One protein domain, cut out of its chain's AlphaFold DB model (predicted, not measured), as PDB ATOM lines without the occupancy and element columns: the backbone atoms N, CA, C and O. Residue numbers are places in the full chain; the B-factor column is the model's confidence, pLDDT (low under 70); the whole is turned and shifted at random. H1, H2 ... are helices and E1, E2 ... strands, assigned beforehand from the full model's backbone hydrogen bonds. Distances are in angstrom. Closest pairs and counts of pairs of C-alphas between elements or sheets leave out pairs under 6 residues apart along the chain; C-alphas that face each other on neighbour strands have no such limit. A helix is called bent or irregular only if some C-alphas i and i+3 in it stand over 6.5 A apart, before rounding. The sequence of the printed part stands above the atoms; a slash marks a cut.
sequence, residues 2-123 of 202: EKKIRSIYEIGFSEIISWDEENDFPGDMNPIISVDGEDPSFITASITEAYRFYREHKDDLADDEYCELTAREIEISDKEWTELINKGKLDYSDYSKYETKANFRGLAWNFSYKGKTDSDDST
ATOM      1  N   GLU A   2     284.317 368.434 411.348       88.50
ATOM      2  CA  GLU A   2     285.684 368.308 410.827       88.50
ATOM      3  C   GLU A   2     285.625 368.082 409.313       88.50
ATOM      4  O   GLU A   2     284.829 367.266 408.840       88.50
ATOM      5  N   LYS A   3     286.393 368.870 408.559       92.50
ATOM      6  CA  LYS A   3     286.527 368.703 407.115       92.50
ATOM      7  C   LYS A   3     287.771 367.875 406.809       92.50
ATOM      8  O   LYS A   3     288.719 367.866 407.591       92.50
ATOM      9  N   LYS A   4     287.751 367.183 405.674       91.88
ATOM     10  CA  LYS A   4     288.853 366.362 405.173       91.88
ATOM     11  C   LYS A   4     289.182 366.767 403.743       91.88
ATOM     12  O   LYS A   4     288.299 367.221 403.012       91.88
ATOM     13  N   ILE A   5     290.440 366.565 403.365       92.00
ATOM     14  CA  ILE A   5     290.867 366.659 401.972       92.00
ATOM     15  C   ILE A   5     290.419 365.392 401.248       92.00
ATOM     16  O   ILE A   5     290.668 364.286 401.726       92.00
ATOM     17  N   ARG A   6     289.726 365.568 400.126       92.69
ATOM     18  CA  ARG A   6     289.269 364.498 399.233       92.69
ATOM     19  C   ARG A   6     289.458 364.936 397.784       92.69
ATOM     20  O   ARG A   6     289.656 366.123 397.535       92.69
ATOM     21  N   SER A   7     289.387 363.999 396.844       94.44
ATOM     22  CA  SER A   7     289.596 364.296 395.426       94.44
ATOM     23  C   SER A   7     288.326 364.119 394.604       94.44
ATOM     24  O   SER A   7     287.635 363.114 394.732       94.44
ATOM     25  N   ILE A   8     288.037 365.108 393.761       96.19
ATOM     26  CA  ILE A   8     287.128 364.981 392.620       96.19
ATOM     27  C   ILE A   8     287.965 364.590 391.411       96.19
ATOM     28  O   ILE A   8     289.071 365.100 391.238       96.19
ATOM     29  N   TYR A   9     287.452 363.670 390.609       96.44
ATOM     30  CA  TYR A   9     288.135 363.142 389.442       96.44
ATOM     31  C   TYR A   9     287.508 363.719 388.184       96.44
ATOM     32  O   TYR A   9     286.295 363.617 388.010       96.44
ATOM     33  N   GLU A  10     288.333 364.335 387.344       95.94
ATOM     34  CA  GLU A  10     287.919 365.031 386.126       95.94
ATOM     35  C   GLU A  10     288.619 364.392 384.930       95.94
ATOM     36  O   GLU A  10     289.851 364.340 384.889       95.94
ATOM     37  N   ILE A  11     287.827 363.904 383.977       96.25
ATOM     38  CA  ILE A  11     288.290 363.393 382.692       96.25
ATOM     39  C   ILE A  11     287.987 364.449 381.639       96.25
ATOM     40  O   ILE A  11     286.828 364.839 381.462       96.25
ATOM     41  N   GLY A  12     289.032 364.889 380.945       95.00
ATOM     42  CA  GLY A  12     288.952 365.859 379.863       95.00
ATOM     43  C   GLY A  12     289.551 365.320 378.570       95.00
ATOM     44  O   GLY A  12     290.455 364.484 378.590       95.00
ATOM     45  N   PHE A  13     289.052 365.846 377.455       95.50
ATOM     46  CA  PHE A  13     289.560 365.582 376.113       95.50
ATOM     47  C   PHE A  13     289.986 366.895 375.475       95.50
ATOM     48  O   PHE A  13     289.345 367.927 375.689       95.50
ATOM     49  N   SER A  14     291.071 366.871 374.712       96.00
ATOM     50  CA  SER A  14     291.567 368.040 373.994       96.00
ATOM     51  C   SER A  14     292.071 367.677 372.604       96.00
ATOM     52  O   SER A  14     292.634 366.605 372.408       96.00
ATOM     53  N   GLU A  15     291.911 368.605 371.669       96.44
ATOM     54  CA  GLU A  15     292.592 368.598 370.376       96.44
ATOM     55  C   GLU A  15     293.997 369.190 370.553       96.44
ATOM     56  O   GLU A  15     294.164 370.252 371.164       96.44
ATOM     57  N   ILE A  16     295.008 368.518 370.013       96.44
ATOM     58  CA  ILE A  16     296.409 368.930 370.059       96.44
ATOM     59  C   ILE A  16     296.685 369.879 368.892       96.44
ATOM     60  O   ILE A  16     296.667 369.501 367.722       96.44
ATOM     61  N   ILE A  17     297.002 371.131 369.210       96.00
ATOM     62  CA  ILE A  17     297.198 372.201 368.222       96.00
ATOM     63  C   ILE A  17     298.664 372.316 367.813       96.00
ATOM     64  O   ILE A  17     298.981 372.597 366.652       96.00
ATOM     65  N   SER A  18     299.574 372.099 368.758       94.62
ATOM     66  CA  SER A  18     301.011 372.188 368.526       94.62
ATOM     67  C   SER A  18     301.772 371.086 369.255       94.62
ATOM     68  O   SER A  18     301.268 370.457 370.185       94.62
ATOM     69  N   TRP A  19     302.994 370.833 368.789       95.31
ATOM     70  CA  TRP A  19     303.878 369.818 369.345       95.31
ATOM     71  C   TRP A  19     305.106 370.467 369.973       95.31
ATOM     72  O   TRP A  19     305.747 371.313 369.344       95.31
ATOM     73  N   ASP A  20     305.441 370.053 371.191       94.88
ATOM     74  CA  ASP A  20     306.685 370.414 371.854       94.88
ATOM     75  C   ASP A  20     307.778 369.405 371.476       94.88
ATOM     76  O   ASP A  20     307.838 368.288 371.989       94.88
ATOM     77  N   GLU A  21     308.652 369.801 370.549       92.50
ATOM     78  CA  GLU A  21     309.771 368.970 370.087       92.50
ATOM     79  C   GLU A  21     310.869 368.777 371.150       92.50
ATOM     80  O   GLU A  21     311.661 367.844 371.032       92.50
ATOM     81  N   GLU A  22     310.966 369.643 372.168       93.69
ATOM     82  CA  GLU A  22     311.985 369.520 373.220       93.69
ATOM     83  C   GLU A  22     311.605 368.432 374.227       93.69
ATOM     84  O   GLU A  22     312.453 367.629 374.620       93.69
ATOM     85  N   ASN A  23     310.327 368.396 374.611       91.50
ATOM     86  CA  ASN A  23     309.797 367.435 375.578       91.50
ATOM     87  C   ASN A  23     309.160 366.197 374.928       91.50
ATOM     88  O   ASN A  23     308.775 365.281 375.647       91.50
ATOM     89  N   ASP A  24     309.066 366.180 373.593       90.56
ATOM     90  CA  ASP A  24     308.345 365.177 372.800       90.56
ATOM     91  C   ASP A  24     306.932 364.927 373.358       90.56
ATOM     92  O   ASP A  24     306.527 363.796 373.620       90.56
ATOM     93  N   PHE A  25     306.193 366.020 373.561       93.62
ATOM     94  CA  PHE A  25     304.884 366.023 374.213       93.62
ATOM     95  C   PHE A  25     303.921 367.022 373.539       93.62
ATOM     96  O   PHE A  25     304.380 367.974 372.896       93.62
ATOM     97  N   PRO A  26     302.589 366.860 373.673       94.12
ATOM     98  CA  PRO A  26     301.630 367.884 373.263       94.12
ATOM     99  C   PRO A  26     301.941 369.265 373.862       94.12
ATOM    100  O   PRO A  26     302.182 369.395 375.062       94.12
ATOM    101  N   GLY A  27     301.933 370.296 373.014       93.31
ATOM    102  CA  GLY A  27     302.124 371.690 373.410       93.31
ATOM    103  C   GLY A  27     300.790 372.364 373.728       93.31
ATOM    104  O   GLY A  27     300.179 372.123 374.767       93.31
ATOM    105  N   ASP A  28     300.330 373.222 372.819       94.19
ATOM    106  CA  ASP A  28     299.030 373.878 372.942       94.19
ATOM    107  C   ASP A  28     297.897 372.895 372.650       94.19
ATOM    108  O   ASP A  28     297.941 372.134 371.679       94.19
ATOM    109  N   MET A  29     296.847 372.970 373.463       95.62
ATOM    110  CA  MET A  29     295.684 372.096 373.386       95.62
ATOM    111  C   MET A  29     294.391 372.898 373.544       95.62
ATOM    112  O   MET A  29     294.321 373.828 374.351       95.62
ATOM    113  N   ASN A  30     293.360 372.516 372.793       95.62
ATOM    114  CA  ASN A  30     292.018 373.080 372.902       95.62
ATOM    115  C   ASN A  30     291.058 372.041 373.494       95.62
ATOM    116  O   ASN A  30     290.936 370.960 372.921       95.62
ATOM    117  N   PRO A  31     290.326 372.352 374.578       94.00
ATOM    118  CA  PRO A  31     289.354 371.421 375.138       94.00
ATOM    119  C   PRO A  31     288.258 371.057 374.132       94.00
ATOM    120  O   PRO A  31     287.639 371.936 373.523       94.00
ATOM    121  N   ILE A  32     287.967 369.764 374.014       92.62
ATOM    122  CA  ILE A  32     286.825 369.252 373.260       92.62
ATOM    123  C   ILE A  32     285.600 369.359 374.167       92.62
ATOM    124  O   ILE A  32     285.376 368.538 375.051       92.62
ATOM    125  N   ILE A  33     284.815 370.416 373.959       88.69
ATOM    126  CA  ILE A  33     283.633 370.725 374.780       88.69
ATOM    127  C   ILE A  33     282.335 370.101 374.247       88.69
ATOM    128  O   ILE A  33     281.299 370.199 374.903       88.69
ATOM    129  N   SER A  34     282.352 369.525 373.038       87.81
ATOM    130  CA  SER A  34     281.195 368.829 372.475       87.81
ATOM    131  C   SER A  34     281.574 367.853 371.358       87.81
ATOM    132  O   SER A  34     282.279 368.234 370.425       87.81
ATOM    133  N   VAL A  35     281.034 366.634 371.422       83.50
ATOM    134  CA  VAL A  35     281.034 365.615 370.362       83.50
ATOM    135  C   VAL A  35     279.580 365.224 370.109       83.50
ATOM    136  O   VAL A  35     278.849 364.920 371.047       83.50
ATOM    137  N   ASP A  36     279.116 365.325 368.861       87.44
ATOM    138  CA  ASP A  36     277.717 365.064 368.476       87.44
ATOM    139  C   ASP A  36     276.652 365.822 369.303       87.44
ATOM    140  O   ASP A  36     275.492 365.420 369.394       87.44
ATOM    141  N   GLY A  37     277.026 366.977 369.865       83.69
ATOM    142  CA  GLY A  37     276.151 367.810 370.692       83.69
ATOM    143  C   GLY A  37     276.176 367.482 372.188       83.69
ATOM    144  O   GLY A  37     275.478 368.150 372.950       83.69
ATOM    145  N   GLU A  38     276.993 366.521 372.624       86.62
ATOM    146  CA  GLU A  38     277.149 366.135 374.030       86.62
ATOM    147  C   GLU A  38     278.546 366.478 374.553       86.62
ATOM    148  O   GLU A  38     279.524 366.426 373.813       86.62
ATOM    149  N   ASP A  39     278.640 366.871 375.825       87.69
ATOM    150  CA  ASP A  39     279.917 367.111 376.501       87.69
ATOM    151  C   ASP A  39     280.581 365.758 376.818       87.69
ATOM    152  O   ASP A  39     280.022 364.993 377.618       87.69
ATOM    153  N   PRO A  40     281.745 365.447 376.211       89.50
ATOM    154  CA  PRO A  40     282.415 364.167 376.415       89.50
ATOM    155  C   PRO A  40     283.086 364.064 377.793       89.50
ATOM    156  O   PRO A  40     283.538 362.985 378.172       89.50
ATOM    157  N   SER A  41     283.176 365.157 378.557       92.62
ATOM    158  CA  SER A  41     283.826 365.151 379.863       92.62
ATOM    159  C   SER A  41     283.045 364.353 380.912       92.62
ATOM    160  O   SER A  41     281.810 364.202 380.891       92.62
ATOM    161  N   PHE A  42     283.796 363.845 381.887       96.12
ATOM    162  CA  PHE A  42     283.244 363.102 383.008       96.12
ATOM    163  C   PHE A  42     283.853 363.581 384.319       96.12
ATOM    164  O   PHE A  42     285.069 363.672 384.459       96.12
ATOM    165  N   ILE A  43     282.994 363.891 385.288       97.00
ATOM    166  CA  ILE A  43     283.404 364.350 386.613       97.00
ATOM    167  C   ILE A  43     282.692 363.495 387.654       97.00
ATOM    168  O   ILE A  43     281.473 363.340 387.597       97.00
ATOM    169  N   THR A  44     283.435 362.936 388.607       97.19
ATOM    170  CA  THR A  44     282.877 362.076 389.663       97.19
ATOM    171  C   THR A  44     283.704 362.151 390.947       97.19
ATOM    172  O   THR A  44     284.887 362.488 390.945       97.19
ATOM    173  N   ALA A  45     283.083 361.806 392.073       95.00
ATOM    174  CA  ALA A  45     283.764 361.572 393.346       95.00
ATOM    175  C   ALA A  45     284.331 360.137 393.469       95.00
ATOM    176  O   ALA A  45     285.023 359.822 394.439       95.00
ATOM    177  N   SER A  46     284.037 359.254 392.507       92.62
ATOM    178  CA  SER A  46     284.461 357.851 392.501       92.62
ATOM    179  C   SER A  46     285.659 357.627 391.577       92.62
ATOM    180  O   SER A  46     285.522 357.629 390.357       92.62
ATOM    181  N   ILE A  47     286.832 357.343 392.153       91.69
ATOM    182  CA  ILE A  47     288.033 357.000 391.369       91.69
ATOM    183  C   ILE A  47     287.812 355.771 390.477       91.69
ATOM    184  O   ILE A  47     288.348 355.688 389.376       91.69
ATOM    185  N   THR A  48     287.003 354.810 390.929       89.12
ATOM    186  CA  THR A  48     286.739 353.581 390.176       89.12
ATOM    187  C   THR A  48     285.892 353.861 388.938       89.12
ATOM    188  O   THR A  48     286.209 353.348 387.869       89.12
ATOM    189  N   GLU A  49     284.859 354.702 389.054       92.12
ATOM    190  CA  GLU A  49     284.067 355.125 387.893       92.12
ATOM    191  C   GLU A  49     284.888 356.004 386.950       92.12
ATOM    192  O   GLU A  49     284.858 355.785 385.743       92.12
ATOM    193  N   ALA A  50     285.665 356.942 387.500       94.25
ATOM    194  CA  ALA A  50     286.537 357.814 386.723       94.25
ATOM    195  C   ALA A  50     287.524 357.012 385.867       94.25
ATOM    196  O   ALA A  50     287.658 357.247 384.669       94.25
ATOM    197  N   TYR A  51     288.180 356.021 386.471       92.06
ATOM    198  CA  TYR A  51     289.145 355.191 385.765       92.06
ATOM    199  C   TYR A  51     288.494 354.211 384.782       92.06
ATOM    200  O   TYR A  51     289.072 353.921 383.735       92.06
ATOM    201  N   ARG A  52     287.286 353.704 385.078       90.38
ATOM    202  CA  ARG A  52     286.522 352.907 384.106       90.38
ATOM    203  C   ARG A  52     286.223 353.742 382.862       90.38
ATOM    204  O   ARG A  52     286.610 353.328 381.776       90.38
ATOM    205  N   PHE A  53     285.661 354.934 383.053       92.94
ATOM    206  CA  PHE A  53     285.366 355.866 381.968       92.94
ATOM    207  C   PHE A  53     286.626 356.209 381.162       92.94
ATOM    208  O   PHE A  53     286.632 356.070 379.944       92.94
ATOM    209  N   TYR A  54     287.724 356.579 381.830       93.44
ATOM    210  CA  TYR A  54     288.995 356.883 381.168       93.44
ATOM    211  C   TYR A  54     289.476 355.729 380.272       93.44
ATOM    212  O   TYR A  54     289.818 355.945 379.114       93.44
ATOM    213  N   ARG A  55     289.466 354.486 380.769       90.19
ATOM    214  CA  ARG A  55     289.918 353.325 379.986       90.19
ATOM    215  C   ARG A  55     289.035 353.002 378.793       90.19
ATOM    216  O   ARG A  55     289.571 352.569 377.783       90.19
ATOM    217  N   GLU A  56     287.725 353.176 378.930       90.44
ATOM    218  CA  GLU A  56     286.780 352.950 377.832       90.44
ATOM    219  C   GLU A  56     287.048 353.893 376.655       90.44
ATOM    220  O   GLU A  56     286.839 353.495 375.522       90.44
ATOM    221  N   HIS A  57     287.558 355.102 376.914       89.50
ATOM    222  CA  HIS A  57     287.715 356.133 375.884       89.50
ATOM    223  C   HIS A  57     289.165 356.348 375.436       89.50
ATOM    224  O   HIS A  57     289.397 356.809 374.323       89.50
ATOM    225  N   LYS A  58     290.164 356.013 376.265       84.88
ATOM    226  CA  LYS A  58     291.575 356.301 375.949       84.88
ATOM    227  C   LYS A  58     292.071 355.597 374.682       84.88
ATOM    228  O   LYS A  58     293.025 356.079 374.083       84.88
ATOM    229  N   ASP A  59     291.503 354.442 374.332       82.94
ATOM    230  CA  ASP A  59     291.940 353.633 373.184       82.94
ATOM    231  C   ASP A  59     291.195 354.004 371.888       82.94
ATOM    232  O   ASP A  59     291.630 353.611 370.807       82.94
ATOM    233  N   ASP A  60     290.128 354.802 371.995       85.56
ATOM    234  CA  ASP A  60     289.293 355.264 370.881       85.56
ATOM    235  C   ASP A  60     289.620 356.709 370.453       85.56
ATOM    236  O   ASP A  60     288.858 357.331 369.713       85.56
ATOM    237  N   LEU A  61     290.761 357.248 370.901       85.56
ATOM    238  CA  LEU A  61     291.227 358.584 370.528       85.56
ATOM    239  C   LEU A  61     291.481 358.695 369.022       85.56
ATOM    240  O   LEU A  61     292.155 357.849 368.422       85.56
ATOM    241  N   ALA A  62     290.985 359.772 368.416       88.31
ATOM    242  CA  ALA A  62     291.361 360.137 367.061       88.31
ATOM    243  C   ALA A  62     292.824 360.614 367.006       88.31
ATOM    244  O   ALA A  62     293.458 360.913 368.021       88.31
ATOM    245  N   ASP A  63     293.375 360.685 365.791       90.38
ATOM    246  CA  ASP A  63     294.661 361.355 365.613       90.38
ATOM    247  C   ASP A  63     294.506 362.845 365.947       90.38
ATOM    248  O   ASP A  63     293.507 363.462 365.579       90.38
ATOM    249  N   ASP A  64     295.502 363.393 366.636       94.12
ATOM    250  CA  ASP A  64     295.538 364.735 367.219       94.12
ATOM    251  C   ASP A  64     294.669 364.940 368.477       94.12
ATOM    252  O   ASP A  64     294.378 366.077 368.848       94.12
ATOM    253  N   GLU A  65     294.313 363.871 369.195       94.62
ATOM    254  CA  GLU A  65     293.583 363.962 370.464       94.62
ATOM    255  C   GLU A  65     294.418 363.565 371.689       94.62
ATOM    256  O   GLU A  65     295.321 362.724 371.648       94.62
ATOM    257  N   TYR A  66     294.059 364.175 372.816       95.44
ATOM    258  CA  TYR A  66     294.626 363.960 374.141       95.44
ATOM    259  C   TYR A  66     293.498 363.716 375.149       95.44
ATOM    260  O   TYR A  66     292.538 364.487 375.213       95.44
ATOM    261  N   CYS A  67     293.625 362.673 375.969       95.75
ATOM    262  CA  CYS A  67     292.737 362.388 377.096       95.75
ATOM    263  C   CYS A  67     293.531 362.382 378.396       95.75
ATOM    264  O   CYS A  67     294.580 361.741 378.479       95.75
ATOM    265  N   GLU A  68     292.996 363.020 379.433       95.81
ATOM    266  CA  GLU A  68     293.600 363.040 380.763       95.81
ATOM    267  C   GLU A  68     292.561 362.818 381.854       95.81
ATOM    268  O   GLU A  68     291.456 363.358 381.814       95.81
ATOM    269  N   LEU A  69     292.961 362.042 382.858       96.69
ATOM    270  CA  LEU A  69     292.299 361.883 384.139       96.69
ATOM    271  C   LEU A  69     293.091 362.654 385.199       96.69
ATOM    272  O   LEU A  69     294.241 362.318 385.498       96.69
ATOM    273  N   THR A  70     292.453 363.638 385.826       95.56
ATOM    274  CA  THR A  70     293.037 364.433 386.912       95.56
ATOM    275  C   THR A  70     292.305 364.228 388.233       95.56
ATOM    276  O   THR A  70     291.124 363.882 388.271       95.56
ATOM    277  N   ALA A  71     293.010 364.470 389.336       95.38
ATOM    278  CA  ALA A  71     292.443 364.609 390.669       95.38
ATOM    279  C   ALA A  71     292.536 366.062 391.141       95.38
ATOM    280  O   ALA A  71     293.630 366.629 391.238       95.38
ATOM    281  N   ARG A  72     291.393 366.632 391.524       94.25
ATOM    282  CA  ARG A  72     291.282 367.947 392.154       94.25
ATOM    283  C   ARG A  72     290.978 367.818 393.637       94.25
ATOM    284  O   ARG A  72     289.995 367.193 394.024       94.25
ATOM    285  N   GLU A  73     291.787 368.455 394.476       94.50
ATOM    286  CA  GLU A  73     291.589 368.447 395.926       94.50
ATOM    287  C   GLU A  73     290.516 369.444 396.392       94.50
ATOM    288  O   GLU A  73     290.588 370.653 396.140       94.50
ATOM    289  N   ILE A  74     289.562 368.934 397.169       94.94
ATOM    290  CA  ILE A  74     288.509 369.695 397.837       94.94
ATOM    291  C   ILE A  74     288.563 369.490 399.355       94.94
ATOM    292  O   ILE A  74     288.959 368.430 399.841       94.94
ATOM    293  N   GLU A  75     288.121 370.490 400.116       95.62
ATOM    294  CA  GLU A  75     287.997 370.424 401.572       95.62
ATOM    295  C   GLU A  75     286.517 370.386 401.989       95.62
ATOM    296  O   GLU A  75     285.795 371.395 401.997       95.62
ATOM    297  N   ILE A  76     286.063 369.195 402.378       95.50
ATOM    298  CA  ILE A  76     284.641 368.864 402.499       95.50
ATOM    299  C   ILE A  76     284.359 368.035 403.758       95.50
ATOM    300  O   ILE A  76     285.228 367.324 404.268       95.50
ATOM    301  N   SER A  77     283.148 368.137 404.305       95.75
ATOM    302  CA  SER A  77     282.723 367.273 405.413       95.75
ATOM    303  C   SER A  77     282.272 365.889 404.936       95.75
ATOM    304  O   SER A  77     281.868 365.721 403.790       95.75
ATOM    305  N   ASP A  78     282.256 364.893 405.828       91.25
ATOM    306  CA  ASP A  78     281.808 363.532 405.478       91.25
ATOM    307  C   ASP A  78     280.350 363.489 404.978       91.25
ATOM    308  O   ASP A  78     280.020 362.700 404.091       91.25
ATOM    309  N   LYS A  79     279.478 364.358 405.512       94.19
ATOM    310  CA  LYS A  79     278.081 364.453 405.067       94.19
ATOM    311  C   LYS A  79     277.995 364.946 403.622       94.19
ATOM    312  O   LYS A  79     277.370 364.294 402.797       94.19
ATOM    313  N   GLU A  80     278.638 366.072 403.330       95.88
ATOM    314  CA  GLU A  80     278.639 366.671 401.990       95.88
ATOM    315  C   GLU A  80     279.349 365.761 400.977       95.88
ATOM    316  O   GLU A  80     278.908 365.623 399.843       95.88
ATOM    317  N   TRP A  81     280.406 365.063 401.398       94.44
ATOM    318  CA  TRP A  81     281.075 364.071 400.562       94.44
ATOM    319  C   TRP A  81     280.160 362.907 400.173       94.44
ATOM    320  O   TRP A  81     280.148 362.484 399.021       94.44
ATOM    321  N   THR A  82     279.370 362.408 401.126       91.56
ATOM    322  CA  THR A  82     278.395 361.341 400.862       91.56
ATOM    323  C   THR A  82     277.339 361.798 399.851       91.56
ATOM    324  O   THR A  82     276.922 361.017 399.001       91.56
ATOM    325  N   GLU A  83     276.926 363.068 399.909       93.81
ATOM    326  CA  GLU A  83     276.005 363.660 398.930       93.81
ATOM    327  C   GLU A  83     276.622 363.692 397.519       93.81
ATOM    328  O   GLU A  83     275.939 363.323 396.565       93.81
ATOM    329  N   LEU A  84     277.909 364.047 397.386       94.50
ATOM    330  CA  LEU A  84     278.613 364.034 396.096       94.50
ATOM    331  C   LEU A  84     278.784 362.618 395.530       94.50
ATOM    332  O   LEU A  84     278.469 362.402 394.364       94.50
ATOM    333  N   ILE A  85     279.221 361.645 396.342       90.50
ATOM    334  CA  ILE A  85     279.350 360.243 395.896       90.50
ATOM    335  C   ILE A  85     278.019 359.717 395.350       90.50
ATOM    336  O   ILE A  85     277.984 359.118 394.282       90.50
ATOM    337  N   ASN A  86     276.915 359.974 396.053       89.38
ATOM    338  CA  ASN A  86     275.605 359.453 395.661       89.38
ATOM    339  C   ASN A  86     275.041 360.095 394.384       89.38
ATOM    340  O   ASN A  86     274.090 359.557 393.816       89.38
ATOM    341  N   LYS A  87     275.580 361.237 393.938       94.25
ATOM    342  CA  LYS A  87     275.167 361.876 392.683       94.25
ATOM    343  C   LYS A  87     275.753 361.159 391.454       94.25
ATOM    344  O   LYS A  87     275.134 361.194 390.393       94.25
ATOM    345  N   GLY A  88     276.895 360.478 391.588       91.81
ATOM    346  CA  GLY A  88     277.597 359.850 390.465       91.81
ATOM    347  C   GLY A  88     278.272 360.900 389.579       91.81
ATOM    348  O   GLY A  88     279.322 361.423 389.953       91.81
ATOM    349  N   LYS A  89     277.655 361.244 388.435       95.12
ATOM    350  CA  LYS A  89     278.148 362.318 387.549       95.12
ATOM    351  C   LYS A  89     277.906 363.689 388.187       95.12
ATOM    352  O   LYS A  89     276.787 364.016 388.589       95.12
ATOM    353  N   LEU A  90     278.965 364.484 388.257       96.75
ATOM    354  CA  LEU A  90     278.979 365.819 388.840       96.75
ATOM    355  C   LEU A  90     279.108 366.896 387.761       96.75
ATOM    356  O   LEU A  90     279.687 366.680 386.701       96.75
ATOM    357  N   ASP A  91     278.623 368.081 388.101       94.69
ATOM    358  CA  ASP A  91     278.898 369.340 387.428       94.69
ATOM    359  C   ASP A  91     279.865 370.158 388.293       94.69
ATOM    360  O   ASP A  91     279.855 370.066 389.525       94.69
ATOM    361  N   TYR A  92     280.628 371.067 387.682       92.25
ATOM    362  CA  TYR A  92     281.525 371.976 388.412       92.25
ATOM    363  C   TYR A  92     280.825 372.728 389.566       92.25
ATOM    364  O   TYR A  92     281.382 372.958 390.644       92.25
ATOM    365  N   SER A  93     279.553 373.089 389.372       95.31
ATOM    366  CA  SER A  93     278.763 373.798 390.385       95.31
ATOM    367  C   SER A  93     278.490 372.984 391.659       95.31
ATOM    368  O   SER A  93     278.253 373.583 392.710       95.31
ATOM    369  N   ASP A  94     278.581 371.650 391.609       96.62
ATOM    370  CA  ASP A  94     278.327 370.794 392.772       96.62
ATOM    371  C   ASP A  94     279.425 370.913 393.828       96.62
ATOM    372  O   ASP A  94     279.138 370.896 395.029       96.62
ATOM    373  N   TYR A  95     280.682 371.044 393.389       95.00
ATOM    374  CA  TYR A  95     281.844 370.960 394.271       95.00
ATOM    375  C   TYR A  95     282.736 372.205 394.287       95.00
ATOM    376  O   TYR A  95     283.533 372.339 395.213       95.00
ATOM    377  N   SER A  96     282.577 373.147 393.350       94.69
ATOM    378  CA  SER A  96     283.417 374.360 393.243       94.69
ATOM    379  C   SER A  96     283.561 375.155 394.549       94.69
ATOM    380  O   SER A  96     284.621 375.693 394.858       94.69
ATOM    381  N   LYS A  97     282.522 375.193 395.392       95.12
ATOM    382  CA  LYS A  97     282.563 375.872 396.704       95.12
ATOM    383  C   LYS A  97     283.475 375.198 397.746       95.12
ATOM    384  O   LYS A  97     283.687 375.768 398.818       95.12
ATOM    385  N   TYR A  98     283.952 373.985 397.472       95.00
ATOM    386  CA  TYR A  98     284.841 373.199 398.331       95.00
ATOM    387  C   TYR A  98     286.292 373.198 397.848       95.00
ATOM    388  O   TYR A  98     287.137 372.601 398.512       95.00
ATOM    389  N   GLU A  99     286.586 373.826 396.710       92.25
ATOM    390  CA  GLU A  99     287.924 373.810 396.130       92.25
ATOM    391  C   GLU A  99     288.972 374.387 397.072       92.25
ATOM    392  O   GLU A  99     288.791 375.421 397.724       92.25
ATOM    393  N   THR A 100     290.105 373.699 397.117       88.88
ATOM    394  CA  THR A 100     291.300 374.209 397.770       88.88
ATOM    395  C   THR A 100     292.156 374.974 396.763       88.88
ATOM    396  O   THR A 100     291.954 374.901 395.557       88.88
ATOM    397  N   LYS A 101     293.159 375.711 397.249       79.56
ATOM    398  CA  LYS A 101     294.167 376.336 396.374       79.56
ATOM    399  C   LYS A 101     295.186 375.332 395.814       79.56
ATOM    400  O   LYS A 101     296.147 375.762 395.181       79.56
ATOM    401  N   ALA A 102     295.059 374.045 396.142       69.56
ATOM    402  CA  ALA A 102     295.986 373.025 395.681       69.56
ATOM    403  C   ALA A 102     295.800 372.766 394.179       69.56
ATOM    404  O   ALA A 102     294.702 372.897 393.641       69.56
ATOM    405  N   ASN A 103     296.903 372.427 393.514       66.12
ATOM    406  CA  ASN A 103     296.920 372.151 392.083       66.12
ATOM    407  C   ASN A 103     296.264 370.802 391.762       66.12
ATOM    408  O   ASN A 103     296.217 369.895 392.593       66.12
ATOM    409  N   PHE A 104     295.846 370.668 390.509       82.12
ATOM    410  CA  PHE A 104     295.498 369.398 389.890       82.12
ATOM    411  C   PHE A 104     296.672 368.426 389.932       82.12
ATOM    412  O   PHE A 104     297.827 368.815 389.732       82.12
ATOM    413  N   ARG A 105     296.365 367.149 390.153       89.94
ATOM    414  CA  ARG A 105     297.308 366.047 389.962       89.94
ATOM    415  C   ARG A 105     296.856 365.237 388.750       89.94
ATOM    416  O   ARG A 105     295.780 364.649 388.812       89.94
ATOM    417  N   GLY A 106     297.657 365.200 387.687       92.12
ATOM    418  CA  GLY A 106     297.455 364.246 386.593       92.12
ATOM    419  C   GLY A 106     297.645 362.823 387.120       92.12
ATOM    420  O   GLY A 106     298.634 362.552 387.804       92.12
ATOM    421  N   LEU A 107     296.668 361.952 386.882       94.31
ATOM    422  CA  LEU A 107     296.699 360.550 387.310       94.31
ATOM    423  C   LEU A 107     296.977 359.610 386.142       94.31
ATOM    424  O   LEU A 107     297.719 358.643 386.300       94.31
ATOM    425  N   ALA A 108     296.374 359.883 384.991       95.12
ATOM    426  CA  ALA A 108     296.619 359.143 383.768       95.12
ATOM    427  C   ALA A 108     296.382 360.045 382.562       95.12
ATOM    428  O   ALA A 108     295.532 360.935 382.616       95.12
ATOM    429  N   TRP A 109     297.101 359.796 381.478       95.56
ATOM    430  CA  TRP A 109     296.884 360.474 380.207       95.56
ATOM    431  C   TRP A 109     297.276 359.568 379.042       95.56
ATOM    432  O   TRP A 109     298.065 358.638 379.197       95.56
ATOM    433  N   ASN A 110     296.660 359.802 377.889       95.69
ATOM    434  CA  ASN A 110     296.971 359.130 376.631       95.69
ATOM    435  C   ASN A 110     296.817 360.126 375.480       95.69
ATOM    436  O   ASN A 110     295.937 360.989 375.537       95.69
ATOM    437  N   PHE A 111     297.630 359.989 374.435       94.19
ATOM    438  CA  PHE A 111     297.476 360.790 373.224       94.19
ATOM    439  C   PHE A 111     297.822 360.033 371.946       94.19
ATOM    440  O   PHE A 111     298.633 359.105 371.948       94.19
ATOM    441  N   SER A 112     297.260 360.513 370.837       92.94
ATOM    442  CA  SER A 112     297.721 360.219 369.480       92.94
ATOM    443  C   SER A 112     297.973 361.531 368.750       92.94
ATOM    444  O   SER A 112     297.101 362.389 368.715       92.94
ATOM    445  N   TYR A 113     299.152 361.702 368.155       92.44
ATOM    446  CA  TYR A 113     299.482 362.892 367.370       92.44
ATOM    447  C   TYR A 113     300.396 362.545 366.198       92.44
ATOM    448  O   TYR A 113     301.580 362.248 366.389       92.44
ATOM    449  N   LYS A 114     299.877 362.593 364.969       91.25
ATOM    450  CA  LYS A 114     300.636 362.376 363.723       91.25
ATOM    451  C   LYS A 114     301.501 361.113 363.755       91.25
ATOM    452  O   LYS A 114     302.655 361.114 363.316       91.25
ATOM    453  N   GLY A 115     300.945 360.029 364.292       87.38
ATOM    454  CA  GLY A 115     301.620 358.736 364.435       87.38
ATOM    455  C   GLY A 115     302.538 358.591 365.656       87.38
ATOM    456  O   GLY A 115     303.182 357.550 365.788       87.38
ATOM    457  N   LYS A 116     302.607 359.593 366.544       89.31
ATOM    458  CA  LYS A 116     303.192 359.474 367.888       89.31
ATOM    459  C   LYS A 116     302.106 359.086 368.885       89.31
ATOM    460  O   LYS A 116     301.021 359.658 368.857       89.31
ATOM    461  N   THR A 117     302.418 358.153 369.777       91.19
ATOM    462  CA  THR A 117     301.529 357.734 370.867       91.19
ATOM    463  C   THR A 117     302.347 357.537 372.130       91.19
ATOM    464  O   THR A 117     303.376 356.859 372.073       91.19
ATOM    465  N   ASP A 118     301.880 358.061 373.255       91.56
ATOM    466  CA  ASP A 118     302.442 357.785 374.576       91.56
ATOM    467  C   ASP A 118     301.333 357.827 375.635       91.56
ATOM    468  O   ASP A 118     300.247 358.360 375.393       91.56
ATOM    469  N   SER A 119     301.600 357.253 376.807       91.31
ATOM    470  CA  SER A 119     300.645 357.201 377.911       91.31
ATOM    471  C   SER A 119     301.328 357.092 379.272       91.31
ATOM    472  O   SER A 119     302.324 356.377 379.409       91.31
ATOM    473  N   ASP A 120     300.709 357.665 380.301       91.25
ATOM    474  CA  ASP A 120     301.037 357.394 381.704       91.25
ATOM    475  C   ASP A 120     299.801 356.929 382.478       91.25
ATOM    476  O   ASP A 120     298.673 357.330 382.192       91.25
ATOM    477  N   ASP A 121     300.019 356.074 383.479       88.12
ATOM    478  CA  ASP A 121     298.952 355.566 384.342       88.12
ATOM    479  C   ASP A 121     299.465 355.298 385.764       88.12
ATOM    480  O   ASP A 121     300.071 354.256 386.073       88.12
ATOM    481  N   SER A 122     299.174 356.254 386.643       86.25
ATOM    482  CA  SER A 122     299.387 356.198 388.093       86.25
ATOM    483  C   SER A 122     298.092 355.926 388.875       86.25
ATOM    484  O   SER A 122     298.082 355.920 390.109       86.25
ATOM    485  N   THR A 123     296.989 355.615 388.186       87.88
ATOM    486  CA  THR A 123     295.650 355.506 388.787       87.88
ATOM    487  C   THR A 123     295.561 354.425 389.866       87.88
ATOM    488  O   THR A 123     294.838 354.576 390.850       87.88
TER     489      THR A 123
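What this domain is: This is residues 2 to 123 of the 202 residues of an uncharacterized protein of Streptococcus sp. HMSC061D01 (UniProt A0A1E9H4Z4). A long, twisted antiparallel sheet is built round two long strands side by side, E1 and E4, with the hairpin E5 and E6 added beside E4 and the short strands E2 and E3 on the other side, beside E1. H1 covers one face along the strands, while H2 and H3 lie near the end where E1 begins and E4 ends, on opposite faces. The printed part has 122 residues, with three named helices and six named strands; along the chain come first the strands E1, E2 and E3, then the helix H1, the strand E4, the helices H2 and H3, and last the hairpin E5 and E6; the sheet is branched and the class is mixed, helices and strands. The whole is compact, with a radius of gyration of the C-alphas of 15.4 A, yet only just elongated, spanning 49 by 32 by 21 A.

Where its parts are: Find C-alpha 3 at (286.527, 368.703, 407.115); from there E1, residues 3 to 16, runs 38.4 A to C-alpha 16 at (296.409, 368.930, 370.059). E4, residues 65 to 77, runs back over 36.7 A. E5, residues 105 to 113, is 22.9 A long and bends by 63 degrees at residue 108. E6, residues 116 to 121, covers 17.4 A and ends at C-alpha 121, (298.952, 355.566, 384.342). E2 is residues 29 to 31 and E3 residues 42 to 44. H1, residues 47 to 58, is 15.8 A long, H2, residues 78 to 87, is 14.5 A, and H3, residues 92 to 98, is 10.5 A. H3 is irregular: C-alphas 94 and 97 are 7.7 A apart.

How they stand to each other: Start at E1 and E4, where N 8 and O 72 are within hydrogen-bond range at 2.9 A. On the other side of E1, look for N 11 and O 42 of E3 at 2.8 A, and for N 15 and O 30 of E2 at 2.8 A; E1 and E2 are a hairpin. E1 lies on one side of E4 and E5 on the other side, where N 67 and O 110 of E5 are within hydrogen-bond range at 2.9 A, and in the hairpin E5 and E6, N 109 and O 120 are within hydrogen-bond range at 3.0 A. H1 is on the sheet at a height of 8.3 A and runs along the strands, at 9 degrees to E4 on the local plane; its closest C-alphas to E4 are Lys 58 and Cys 67, 6.3 A. H2 is on the same face as H1, at a height of 6.0 A and over none of the strands. H3 is on the opposite face, at a height of 7.4 A; its closest C-alphas to E4 are Tyr 98 and Ile 74, 5.1 A. H2 and H3 are close but not clearly touching, Leu 84 and Asp 94 having the closest C-alphas at 7.5 A. In H1 and H2 every O i to N i+4 pair is within hydrogen-bond range; in H3 1 of 3 is, beside 2 of 4 O i to N i+3 pairs.

The domain as a whole: The two C-alphas farthest apart, those of Glu 2 and Gly 115, are 50.0 A apart. The printed part has no cut. E1 to E2 is the long link: in its residues 17 to 28, 19 to 20 pair antiparallel with 25 to 26. Mean pLDDT of the printed part is 92.0; look for values under 70 at residues 102 to 103.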